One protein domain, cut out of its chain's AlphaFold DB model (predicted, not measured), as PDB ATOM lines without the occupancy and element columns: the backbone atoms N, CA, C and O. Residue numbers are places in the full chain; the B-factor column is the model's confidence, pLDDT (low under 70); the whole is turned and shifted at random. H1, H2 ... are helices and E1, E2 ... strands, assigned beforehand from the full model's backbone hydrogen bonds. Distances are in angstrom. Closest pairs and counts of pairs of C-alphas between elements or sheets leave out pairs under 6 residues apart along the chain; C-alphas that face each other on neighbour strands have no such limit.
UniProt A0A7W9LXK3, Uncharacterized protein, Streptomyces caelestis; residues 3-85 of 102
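AT A GLANCE: This is residues 3 to 85 of the 102 residues of an uncharacterized protein of Streptomyces caelestis (UniProt A0A7W9LXK3). A ladder of four antiparallel strands makes the body of a rod, with the ten-residue helix H4 at one end and a loose head at the other, made of the short helices H1, H2 and H3 and the first part of the long stretch 30 to 46. That stretch then runs back from the head to E2, at the far edge of the sheet from E1. The printed part has 83 residues, with four named helices and four named strands in the order E1 H1 H2 H3 E2 H4 E3 E4, and the sheet runs E1 E4 E3 E2. The class is mixed, helices and strands; the whole is loose, with a radius of gyration of the C-alphas of 16.6 A and spans of 52 by 20 by 19 A.

HOW THE PARTS SIT: Look first at the inner strands of the sheet, E3, residues 69 to 74, and E4, residues 78 to 84, a hairpin with directions 166 degrees apart; there N 73 and O 80 are 2.8 A apart, within hydrogen-bond range. Beside E4 you find the edge strand E1, residues 3 to 8, antiparallel at 169 degrees, with N 79 and O 7 at 2.8 A. Beside E3 is the other edge strand, E2, residues 47 to 50, antiparallel at 160 degrees, with N 49 and O 72 at 2.8 A. H4, residues 55 to 64, is on the sheet but only grazes it, with its residues 56 to 61; its closest C-alphas to E3 are those of Thr 57 and His 69, 5.9 A apart. Turn to H1, residues 12 to 17, which is not on the sheet and touches no helix. H2, residues 21 to 24, and H3, residues 26 to 29, only just touch, with 3 pairs of C-alphas within 8 A, and only at the corner by their link; the closest C-alphas are those of Leu 23 and Gly 29, 4.3 A apart. H1 and H2 are apart. Every O i to N i+4 pair is within hydrogen-bond range in H4, 1 of 2 in H1, and H2 and H3 are too short for such a pair.

IN THESE COORDINATES: Find C-alpha 3 at (-25.566, -33.970, 31.931); from there E1 runs 17.2 A to C-alpha 8. H1 spans 8.9 A, H2 5.7 A, H3 5.1 A and E2 10.3 A. Find C-alpha 55 at (-27.742, -39.744, 19.859), where H4 begins its 14.3 A. E3 covers 16.5 A, and E4 runs 19.0 A to C-alpha 84 at (-30.501, -38.748, 33.010).

THE WHOLE: Look for the two C-alphas farthest apart at Asp 31 and Gly 65, 52.6 A. The link from H3 to E2, 17 residues, is long; the other links are tight. The printed part has no cut, its mean pLDDT is 89.5, and no printed residue is under 70.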
ATOM      1  N   ALA A   3     -26.163 -34.967  32.810       82.19
ATOM      2  CA  ALA A   3     -25.566 -33.970  31.931       82.19
ATOM      3  C   ALA A   3     -26.632 -32.920  31.612       82.19
ATOM      4  O   ALA A   3     -27.754 -33.274  31.241       82.19
ATOM      5  N   GLU A   4     -26.278 -31.646  31.770       83.75
ATOM      6  CA  GLU A   4     -27.185 -30.520  31.573       83.75
ATOM      7  C   GLU A   4     -26.658 -29.562  30.506       83.75
ATOM      8  O   GLU A   4     -25.456 -29.314  30.391       83.75
ATOM      9  N   ARG A   5     -27.580 -29.025  29.712       88.44
ATOM     10  CA  ARG A   5     -27.330 -27.915  28.796       88.44
ATOM     11  C   ARG A   5     -28.365 -26.838  29.072       88.44
ATOM     12  O   ARG A   5     -29.559 -27.129  29.065       88.44
ATOM     13  N   CYS A   6     -27.896 -25.618  29.301       88.19
ATOM     14  CA  CYS A   6     -28.732 -24.440  29.483       88.19
ATOM     15  C   CYS A   6     -28.509 -23.488  28.310       88.19
ATOM     16  O   CYS A   6     -27.372 -23.138  27.995       88.19
ATOM     17  N   GLU A   7     -29.599 -23.092  27.666       90.69
ATOM     18  CA  GLU A   7     -29.601 -22.103  26.596       90.69
ATOM     19  C   GLU A   7     -30.667 -21.058  26.861       90.69
ATOM     20  O   GLU A   7     -31.670 -21.323  27.521       90.69
ATOM     21  N   THR A   8     -30.479 -19.874  26.298       88.25
ATOM     22  CA  THR A   8     -31.509 -18.843  26.302       88.25
ATOM     23  C   THR A   8     -32.378 -18.919  25.043       88.25
ATOM     24  O   THR A   8     -31.907 -19.261  23.960       88.25
ATOM     25  N   SER A   9     -33.660 -18.598  25.182       88.56
ATOM     26  CA  SER A   9     -34.598 -18.350  24.083       88.56
ATOM     27  C   SER A   9     -34.737 -16.861  23.750       88.56
ATOM     28  O   SER A   9     -35.542 -16.504  22.890       88.56
ATOM     29  N   VAL A  10     -33.970 -15.986  24.412       89.88
ATOM     30  CA  VAL A  10     -34.001 -14.540  24.177       89.88
ATOM     31  C   VAL A  10     -33.522 -14.242  22.747       89.88
ATOM     32  O   VAL A  10     -32.417 -14.650  22.379       89.88
ATOM     33  N   PRO A  11     -34.320 -13.529  21.929       90.88
ATOM     34  CA  PRO A  11     -33.933 -13.163  20.568       90.88
ATOM     35  C   PRO A  11     -32.642 -12.342  20.535       90.88
ATOM     36  O   PRO A  11     -32.367 -11.571  21.454       90.88
ATOM     37  N   ALA A  12     -31.866 -12.457  19.456       93.19
ATOM     38  CA  ALA A  12     -30.543 -11.835  19.350       93.19
ATOM     39  C   ALA A  12     -30.574 -10.306  19.546       93.19
ATOM     40  O   ALA A  12     -29.673  -9.733  20.157       93.19
ATOM     41  N   GLU A  13     -31.622  -9.639  19.066       92.81
ATOM     42  CA  GLU A  13     -31.840  -8.205  19.235       92.81
ATOM     43  C   GLU A  13     -32.049  -7.803  20.697       92.81
ATOM     44  O   GLU A  13     -31.519  -6.772  21.116       92.81
ATOM     45  N   THR A  14     -32.753  -8.636  21.469       92.25
ATOM     46  CA  THR A  14     -32.965  -8.435  22.907       92.25
ATOM     47  C   THR A  14     -31.686  -8.780  23.656       92.25
ATOM     48  O   THR A  14     -31.226  -7.995  24.478       92.25
ATOM     49  N   TRP A  15     -31.036  -9.892  23.304       92.81
ATOM     50  CA  TRP A  15     -29.766 -10.311  23.895       92.81
ATOM     51  C   TRP A  15     -28.710  -9.210  23.801       92.81
ATOM     52  O   TRP A  15     -28.058  -8.893  24.789       92.81
ATOM     53  N   ARG A  16     -28.603  -8.552  22.640       93.00
ATOM     54  CA  ARG A  16     -27.661  -7.450  22.397       93.00
ATOM     55  C   ARG A  16     -27.823  -6.282  23.374       93.00
ATOM     56  O   ARG A  16     -26.822  -5.664  23.720       93.00
ATOM     57  N   VAL A  17     -29.050  -5.961  23.782       94.38
ATOM     58  CA  VAL A  17     -29.322  -4.886  24.755       94.38
ATOM     59  C   VAL A  17     -29.375  -5.398  26.197       94.38
ATOM     60  O   VAL A  17     -29.482  -4.602  27.113       94.38
ATOM     61  N   SER A  18     -29.226  -6.708  26.410       92.56
ATOM     62  CA  SER A  18     -29.301  -7.343  27.732       92.56
ATOM     63  C   SER A  18     -27.931  -7.593  28.377       92.56
ATOM     64  O   SER A  18     -27.819  -8.413  29.278       92.56
ATOM     65  N   LEU A  19     -26.864  -6.953  27.891       93.12
ATOM     66  CA  LEU A  19     -25.484  -7.218  28.335       93.12
ATOM     67  C   LEU A  19     -24.995  -6.266  29.438       93.12
ATOM     68  O   LEU A  19     -23.826  -6.314  29.806       93.12
ATOM     69  N   ASP A  20     -25.855  -5.372  29.926       92.50
ATOM     70  CA  ASP A  20     -25.528  -4.461  31.023       92.50
ATOM     71  C   ASP A  20     -25.539  -5.218  32.359       92.50
ATOM     72  O   ASP A  20     -26.530  -5.870  32.691       92.50
ATOM     73  N   ASP A  21     -24.466  -5.111  33.148       92.56
ATOM     74  CA  ASP A  21     -24.343  -5.786  34.450       92.56
ATOM     75  C   ASP A  21     -25.484  -5.426  35.411       92.56
ATOM     76  O   ASP A  21     -25.852  -6.227  36.263       92.56
ATOM     77  N   ARG A  22     -26.115  -4.255  35.267       91.38
ATOM     78  CA  ARG A  22     -27.271  -3.866  36.090       91.38
ATOM     79  C   ARG A  22     -28.509  -4.726  35.835       91.38
ATOM     80  O   ARG A  22     -29.431  -4.698  36.643       91.38
ATOM     81  N   LEU A  23     -28.548  -5.498  34.751       90.75
ATOM     82  CA  LEU A  23     -29.639  -6.426  34.453       90.75
ATOM     83  C   LEU A  23     -29.521  -7.752  35.222       90.75
ATOM     84  O   LEU A  23     -30.438  -8.567  35.158       90.75
ATOM     85  N   ILE A  24     -28.439  -7.987  35.974       90.62
ATOM     86  CA  ILE A  24     -28.308  -9.176  36.840       90.62
ATOM     87  C   ILE A  24     -29.072  -9.050  38.163       90.62
ATOM     88  O   ILE A  24     -29.165 -10.027  38.901       90.62
ATOM     89  N   ASP A  25     -29.630  -7.874  38.455       87.81
ATOM     90  CA  ASP A  25     -30.511  -7.630  39.593       87.81
ATOM     91  C   ASP A  25     -31.787  -6.915  39.135       87.81
ATOM     92  O   ASP A  25     -31.768  -6.004  38.304       87.81
ATOM     93  N   HIS A  26     -32.924  -7.339  39.686       84.06
ATOM     94  CA  HIS A  26     -34.216  -6.788  39.299       84.06
ATOM     95  C   HIS A  26     -34.372  -5.319  39.700       84.06
ATOM     96  O   HIS A  26     -34.975  -4.553  38.950       84.06
ATOM     97  N   ALA A  27     -33.861  -4.903  40.861       86.81
ATOM     98  CA  ALA A  27     -34.032  -3.527  41.320       86.81
ATOM     99  C   ALA A  27     -33.219  -2.540  40.471       86.81
ATOM    100  O   ALA A  27     -33.699  -1.442  40.202       86.81
ATOM    101  N   SER A  28     -32.027  -2.928  40.011       86.25
ATOM    102  CA  SER A  28     -31.206  -2.088  39.127       86.25
ATOM    103  C   SER A  28     -31.577  -2.167  37.645       86.25
ATOM    104  O   SER A  28     -31.269  -1.238  36.898       86.25
ATOM    105  N   GLY A  29     -32.207  -3.262  37.213       83.62
ATOM    106  CA  GLY A  29     -32.518  -3.523  35.809       83.62
ATOM    107  C   GLY A  29     -33.911  -3.089  35.350       83.62
ATOM    108  O   GLY A  29     -34.143  -3.034  34.148       83.62
ATOM    109  N   ALA A  30     -34.832  -2.785  36.273       82.88
ATOM    110  CA  ALA A  30     -36.253  -2.583  35.961       82.88
ATOM    111  C   ALA A  30     -36.541  -1.476  34.929       82.88
ATOM    112  O   ALA A  30     -37.491  -1.602  34.160       82.88
ATOM    113  N   ASP A  31     -35.719  -0.424  34.901       87.50
ATOM    114  CA  ASP A  31     -35.891   0.733  34.011       87.50
ATOM    115  C   ASP A  31     -34.944   0.713  32.796       87.50
ATOM    116  O   ASP A  31     -34.826   1.708  32.078       87.50
ATOM    117  N   LEU A  32     -34.218  -0.388  32.579       87.50
ATOM    118  CA  LEU A  32     -33.278  -0.527  31.471       87.50
ATOM    119  C   LEU A  32     -33.908  -1.274  30.301       87.50
ATOM    120  O   LEU A  32     -34.721  -2.182  30.472       87.50
ATOM    121  N   ASP A  33     -33.474  -0.918  29.094       87.12
ATOM    122  CA  ASP A  33     -33.783  -1.713  27.915       87.12
ATOM    123  C   ASP A  33     -33.133  -3.098  28.032       87.12
ATOM    124  O   ASP A  33     -31.975  -3.227  28.431       87.12
ATOM    125  N   GLY A  34     -33.868  -4.128  27.618       89.25
ATOM    126  CA  GLY A  34     -33.382  -5.502  27.572       89.25
ATOM    127  C   GLY A  34     -34.031  -6.425  28.593       89.25
ATOM    128  O   GLY A  34     -35.061  -6.133  29.194       89.25
ATOM    129  N   TYR A  35     -33.456  -7.615  28.700       89.00
ATOM    130  CA  TYR A  35     -33.921  -8.682  29.561       89.00
ATOM    131  C   TYR A  35     -33.173  -8.652  30.896       89.00
ATOM    132  O   TYR A  35     -31.945  -8.707  30.930       89.00
ATOM    133  N   VAL A  36     -33.925  -8.615  31.995       91.44
ATOM    134  CA  VAL A  36     -33.391  -8.693  33.358       91.44
ATOM    135  C   VAL A  36     -33.101 -10.156  33.713       91.44
ATOM    136  O   VAL A  36     -34.020 -10.942  33.926       91.44
ATOM    137  N   TRP A  37     -31.823 -10.523  33.810       88.94
ATOM    138  CA  TRP A  37     -31.349 -11.855  34.212       88.94
ATOM    139  C   TRP A  37     -31.602 -12.169  35.686       88.94
ATOM    140  O   TRP A  37     -31.820 -13.327  36.034       88.94
ATOM    141  N   GLY A  38     -31.600 -11.144  36.543       85.94
ATOM    142  CA  GLY A  38     -31.771 -11.241  37.998       85.94
ATOM    143  C   GLY A  38     -33.176 -11.595  38.488       85.94
ATOM    144  O   GLY A  38     -33.596 -11.133  39.548       85.94
ATOM    145  N   VAL A  39     -33.948 -12.353  37.711       81.50
ATOM    146  CA  VAL A  39     -35.299 -12.777  38.090       81.50
ATOM    147  C   VAL A  39     -35.251 -13.974  39.037       81.50
ATOM    148  O   VAL A  39     -34.505 -14.928  38.842       81.50
ATOM    149  N   LYS A  40     -36.096 -13.954  40.074       80.44
ATOM    150  CA  LYS A  40     -36.168 -15.035  41.077       80.44
ATOM    151  C   LYS A  40     -36.859 -16.300  40.564       80.44
ATOM    152  O   LYS A  40     -36.687 -17.371  41.139       80.44
ATOM    153  N   TRP A  41     -37.675 -16.182  39.521       78.44
ATOM    154  CA  TRP A  41     -38.428 -17.289  38.944       78.44
ATOM    155  C   TRP A  41     -38.669 -17.071  37.453       78.44
ATOM    156  O   TRP A  41     -38.788 -15.942  36.980       78.44
ATOM    157  N   HIS A  42     -38.815 -18.178  36.733       81.88
ATOM    158  CA  HIS A  42     -39.239 -18.193  35.339       81.88
ATOM    159  C   HIS A  42     -40.561 -18.940  35.193       81.88
ATOM    160  O   HIS A  42     -40.807 -19.940  35.872       81.88
ATOM    161  N   CYS A  43     -41.403 -18.481  34.267       83.81
ATOM    162  CA  CYS A  43     -42.631 -19.190  33.932       83.81
ATOM    163  C   CYS A  43     -42.284 -20.484  33.199       83.81
ATOM    164  O   CYS A  43     -41.726 -20.447  32.102       83.81
ATOM    165  N   LEU A  44     -42.646 -21.618  33.795       82.88
ATOM    166  CA  LEU A  44     -42.446 -22.957  33.246       82.88
ATOM    167  C   LEU A  44     -43.537 -23.287  32.211       82.88
ATOM    168  O   LEU A  44     -44.407 -24.123  32.447       82.88
ATOM    169  N   TYR A  45     -43.533 -22.581  31.083       77.31
ATOM    170  CA  TYR A  45     -44.485 -22.785  29.991       77.31
ATOM    171  C   TYR A  45     -43.737 -22.951  28.661       77.31
ATOM    172  O   TYR A  45     -42.890 -22.112  28.356       77.31
ATOM    173  N   PRO A  46     -44.053 -23.974  27.839       80.44
ATOM    174  CA  PRO A  46     -45.123 -24.972  27.997       80.44
ATOM    175  C   PRO A  46     -44.857 -26.083  29.027       80.44
ATOM    176  O   PRO A  46     -45.703 -26.963  29.177       80.44
ATOM    177  N   GLY A  47     -43.717 -26.076  29.721       84.81
ATOM    178  CA  GLY A  47     -43.403 -27.071  30.744       84.81
ATOM    179  C   GLY A  47     -42.244 -27.992  30.370       84.81
ATOM    180  O   GLY A  47     -41.442 -27.697  29.482       84.81
ATOM    181  N   ALA A  48     -42.171 -29.129  31.059       89.69
ATOM    182  CA  ALA A  48     -41.222 -30.196  30.767       89.69
ATOM    183  C   ALA A  48     -41.813 -31.207  29.772       89.69
ATOM    184  O   ALA A  48     -42.976 -31.597  29.883       89.69
ATOM    185  N   LYS A  49     -41.001 -31.661  28.815       90.94
ATOM    186  CA  LYS A  49     -41.361 -32.691  27.836       90.94
ATOM    187  C   LYS A  49     -40.254 -33.729  27.737       90.94
ATOM    188  O   LYS A  49     -39.090 -33.378  27.543       90.94
ATOM    189  N   LEU A  50     -40.628 -35.002  27.810       90.69
ATOM    190  CA  LEU A  50     -39.730 -36.101  27.471       90.69
ATOM    191  C   LEU A  50     -39.487 -36.098  25.958       90.69
ATOM    192  O   LEU A  50     -40.438 -36.063  25.174       90.69
ATOM    193  N   LEU A  51     -38.223 -36.119  25.551       91.62
ATOM    194  CA  LEU A  51     -37.832 -36.177  24.151       91.62
ATOM    195  C   LEU A  51     -37.681 -37.634  23.682       91.62
ATOM    196  O   LEU A  51     -37.363 -38.521  24.479       91.62
ATOM    197  N   PRO A  52     -37.867 -37.901  22.376       92.31
ATOM    198  CA  PRO A  52     -37.483 -39.176  21.781       92.31
ATOM    199  C   PRO A  52     -35.992 -39.481  21.981       92.31
ATOM    200  O   PRO A  52     -35.182 -38.584  22.208       92.31
ATOM    201  N   SER A  53     -35.608 -40.752  21.820       89.75
ATOM    202  CA  SER A  53     -34.207 -41.178  21.925       89.75
ATOM    203  C   SER A  53     -33.291 -40.382  20.983       89.75
ATOM    204  O   SER A  53     -33.385 -40.482  19.754       89.75
ATOM    205  N   SER A  54     -32.356 -39.633  21.564       91.94
ATOM    206  CA  SER A  54     -31.327 -38.881  20.855       91.94
ATOM    207  C   SER A  54     -30.039 -39.692  20.687       91.94
ATOM    208  O   SER A  54     -29.879 -40.802  21.200       91.94
ATOM    209  N   GLU A  55     -29.082 -39.153  19.931       94.06
ATOM    210  CA  GLU A  55     -27.742 -39.744  19.859       94.06
ATOM    211  C   GLU A  55     -27.060 -39.758  21.234       94.06
ATOM    212  O   GLU A  55     -26.392 -40.733  21.580       94.06
ATOM    213  N   ALA A  56     -27.282 -38.712  22.036       91.69
ATOM    214  CA  ALA A  56     -26.734 -38.612  23.379       91.69
ATOM    215  C   ALA A  56     -27.270 -39.731  24.281       91.69
ATOM    216  O   ALA A  56     -26.463 -40.433  24.895       91.69
ATOM    217  N   THR A  57     -28.589 -39.974  24.304       93.44
ATOM    218  CA  THR A  57     -29.157 -41.068  25.113       93.44
ATOM    219  C   THR A  57     -28.594 -42.421  24.690       93.44
ATOM    220  O   THR A  57     -28.093 -43.162  25.531       93.44
ATOM    221  N   ARG A  58     -28.540 -42.717  23.383       94.56
ATOM    222  CA  ARG A  58     -27.976 -43.984  22.879       94.56
ATOM    223  C   ARG A  58     -26.502 -44.166  23.222       94.56
ATOM    224  O   ARG A  58     -26.085 -45.271  23.566       94.56
ATOM    225  N   ARG A  59     -25.701 -43.103  23.109       94.25
ATOM    226  CA  ARG A  59     -24.272 -43.139  23.435       94.25
ATOM    227  C   ARG A  59     -24.062 -43.498  24.901       94.25
ATOM    228  O   ARG A  59     -23.256 -44.380  25.193       94.25
ATOM    229  N   TRP A  60     -24.781 -42.833  25.800       93.44
ATOM    230  CA  TRP A  60     -24.668 -43.078  27.234       93.44
ATOM    231  C   TRP A  60     -25.209 -44.445  27.631       93.44
ATOM    232  O   TRP A  60     -24.530 -45.162  28.367       93.44
ATOM    233  N   SER A  61     -26.331 -44.870  27.048       93.81
ATOM    234  CA  SER A  61     -26.850 -46.214  27.288       93.81
ATOM    235  C   SER A  61     -25.887 -47.307  26.860       93.81
ATOM    236  O   SER A  61     -25.643 -48.247  27.611       93.81
ATOM    237  N   LYS A  62     -25.254 -47.160  25.692       95.31
ATOM    238  CA  LYS A  62     -24.242 -48.115  25.229       95.31
ATOM    239  C   LYS A  62     -22.999 -48.122  26.121       95.31
ATOM    240  O   LYS A  62     -22.424 -49.182  26.341       95.31
ATOM    241  N   ALA A  63     -22.561 -46.956  26.592       94.56
ATOM    242  CA  ALA A  63     -21.352 -46.834  27.402       94.56
ATOM    243  C   ALA A  63     -21.519 -47.415  28.814       94.56
ATOM    244  O   ALA A  63     -20.556 -47.939  29.366       94.56
ATOM    245  N   LEU A  64     -22.720 -47.312  29.389       93.12
ATOM    246  CA  LEU A  64     -22.980 -47.665  30.788       93.12
ATOM    247  C   LEU A  64     -23.862 -48.909  30.968       93.12
ATOM    248  O   LEU A  64     -23.977 -49.402  32.085       93.12
ATOM    249  N   GLY A  65     -24.465 -49.432  29.897       94.25
ATOM    250  CA  GLY A  65     -25.315 -50.625  29.945       94.25
ATOM    251  C   GLY A  65     -26.658 -50.415  30.652       94.25
ATOM    252  O   GLY A  65     -27.254 -51.389  31.101       94.25
ATOM    253  N   ILE A  66     -27.119 -49.167  30.770       93.50
ATOM    254  CA  ILE A  66     -28.389 -48.781  31.406       93.50
ATOM    255  C   ILE A  66     -29.149 -47.795  30.517       93.50
ATOM    256  O   ILE A  66     -28.550 -47.114  29.686       93.50
ATOM    257  N   ASP A  67     -30.460 -47.678  30.690       92.00
ATOM    258  CA  ASP A  67     -31.252 -46.740  29.894       92.00
ATOM    259  C   ASP A  67     -30.957 -45.278  30.263       92.00
ATOM    260  O   ASP A  67     -30.603 -44.950  31.396       92.00
ATOM    261  N   PHE A  68     -31.055 -44.404  29.260       94.00
ATOM    262  CA  PHE A  68     -30.923 -42.959  29.397       94.00
ATOM    263  C   PHE A  68     -32.074 -42.255  28.686       94.00
ATOM    264  O   PHE A  68     -32.508 -42.640  27.597       94.00
ATOM    265  N   HIS A  69     -32.515 -41.163  29.294       92.31
ATOM    266  CA  HIS A  69     -33.657 -40.361  28.904       92.31
ATOM    267  C   HIS A  69     -33.250 -38.899  28.785       92.31
ATOM    268  O   HIS A  69     -32.332 -38.437  29.464       92.31
ATOM    269  N   GLU A  70     -33.949 -38.172  27.921       93.69
ATOM    270  CA  GLU A  70     -33.717 -36.752  27.703       93.69
ATOM    271  C   GLU A  70     -35.020 -35.989  27.907       93.69
ATOM    272  O   GLU A  70     -36.040 -36.321  27.305       93.69
ATOM    273  N   VAL A  71     -34.997 -34.969  28.761       92.38
ATOM    274  CA  VAL A  71     -36.126 -34.059  28.979       92.38
ATOM    275  C   VAL A  71     -35.709 -32.660  28.573       92.38
ATOM    276  O   VAL A  71     -34.630 -32.191  28.937       92.38
ATOM    277  N   ARG A  72     -36.602 -31.976  27.858       91.62
ATOM    278  CA  ARG A  72     -36.515 -30.542  27.604       91.62
ATOM    279  C   ARG A  72     -37.471 -29.812  28.531       91.62
ATOM    280  O   ARG A  72     -38.664 -30.106  28.543       91.62
ATOM    281  N   ILE A  73     -36.946 -28.856  29.280       90.81
ATOM    282  CA  ILE A  73     -37.705 -27.953  30.135       90.81
ATOM    283  C   ILE A  73     -37.660 -26.576  29.493       90.81
ATOM    284  O   ILE A  73     -36.596 -25.975  29.361       90.81
ATOM    285  N   GLU A  74     -38.824 -26.100  29.071       90.25
ATOM    286  CA  GLU A  74     -38.970 -24.799  28.432       90.25
ATOM    287  C   GLU A  74     -39.527 -23.805  29.449       90.25
ATOM    288  O   GLU A  74     -40.568 -24.046  30.075       90.25
ATOM    289  N   THR A  75     -38.826 -22.688  29.609       87.38
ATOM    290  CA  THR A  75     -39.322 -21.522  30.331       87.38
ATOM    291  C   THR A  75     -39.534 -20.353  29.373       87.38
ATOM    292  O   THR A  75     -39.222 -20.425  28.184       87.38
ATOM    293  N   ASN A  76     -40.035 -19.235  29.891       83.19
ATOM    294  CA  ASN A  76     -40.170 -17.997  29.123       83.19
ATOM    295  C   ASN A  76     -38.839 -17.429  28.585       83.19
ATOM    296  O   ASN A  76     -38.871 -16.511  27.771       83.19
ATOM    297  N   THR A  77     -37.685 -17.924  29.041       86.06
ATOM    298  CA  THR A  77     -36.370 -17.335  28.714       86.06
ATOM    299  C   THR A  77     -35.262 -18.370  28.571       86.06
ATOM    300  O   THR A  77     -34.295 -18.135  27.853       86.06
ATOM    301  N   HIS A  78     -35.381 -19.516  29.234       87.81
ATOM    302  CA  HIS A  78     -34.367 -20.558  29.245       87.81
ATOM    303  C   HIS A  78     -34.938 -21.870  28.720       87.81
ATOM    304  O   HIS A  78     -36.075 -22.242  29.009       87.81
ATOM    305  N   ASN A  79     -34.111 -22.590  27.977       89.94
ATOM    306  CA  ASN A  79     -34.336 -23.965  27.579       89.94
ATOM    307  C   ASN A  79     -33.285 -24.824  28.272       89.94
ATOM    308  O   ASN A  79     -32.087 -24.669  28.028       89.94
ATOM    309  N   LEU A  80     -33.738 -25.722  29.139       90.81
ATOM    310  CA  LEU A  80     -32.878 -26.687  29.808       90.81
ATOM    311  C   LEU A  80     -33.067 -28.048  29.149       90.81
ATOM    312  O   LEU A  80     -34.194 -28.523  29.012       90.81
ATOM    313  N   THR A  81     -31.969 -28.695  28.784       92.38
ATOM    314  CA  THR A  81     -31.966 -30.100  28.379       92.38
ATOM    315  C   THR A  81     -31.243 -30.907  29.440       92.38
ATOM    316  O   THR A  81     -30.073 -30.651  29.730       92.38
ATOM    317  N   LEU A  82     -31.943 -31.890  29.998       92.00
ATOM    318  CA  LEU A  82     -31.421 -32.800  31.006       92.00
ATOM    319  C   LEU A  82     -31.331 -34.203  30.426       92.00
ATOM    320  O   LEU A  82     -32.330 -34.745  29.952       92.00
ATOM    321  N   LEU A  83     -30.145 -34.797  30.518       92.81
ATOM    322  CA  LEU A  83     -29.900 -36.196  30.202       92.81
ATOM    323  C   LEU A  83     -29.675 -36.978  31.502       92.81
ATOM    324  O   LEU A  83     -28.743 -36.676  32.253       92.81
ATOM    325  N   PHE A  84     -30.500 -37.990  31.755       91.88
ATOM    326  CA  PHE A  84     -30.501 -38.748  33.010       91.88
ATOM    327  C   PHE A  84     -30.838 -40.222  32.782       91.88
ATOM    328  O   PHE A  84     -31.494 -40.572  31.806       91.88
ATOM    329  N   SER A  85     -30.395 -41.093  33.687       92.00
ATOM    330  CA  SER A  85     -30.750 -42.518  33.673       92.00
ATOM    331  C   SER A  85     -32.025 -42.824  34.458       92.00
ATOM    332  O   SER A  85     -32.734 -43.764  34.133       92.00
TER     333      SER A  85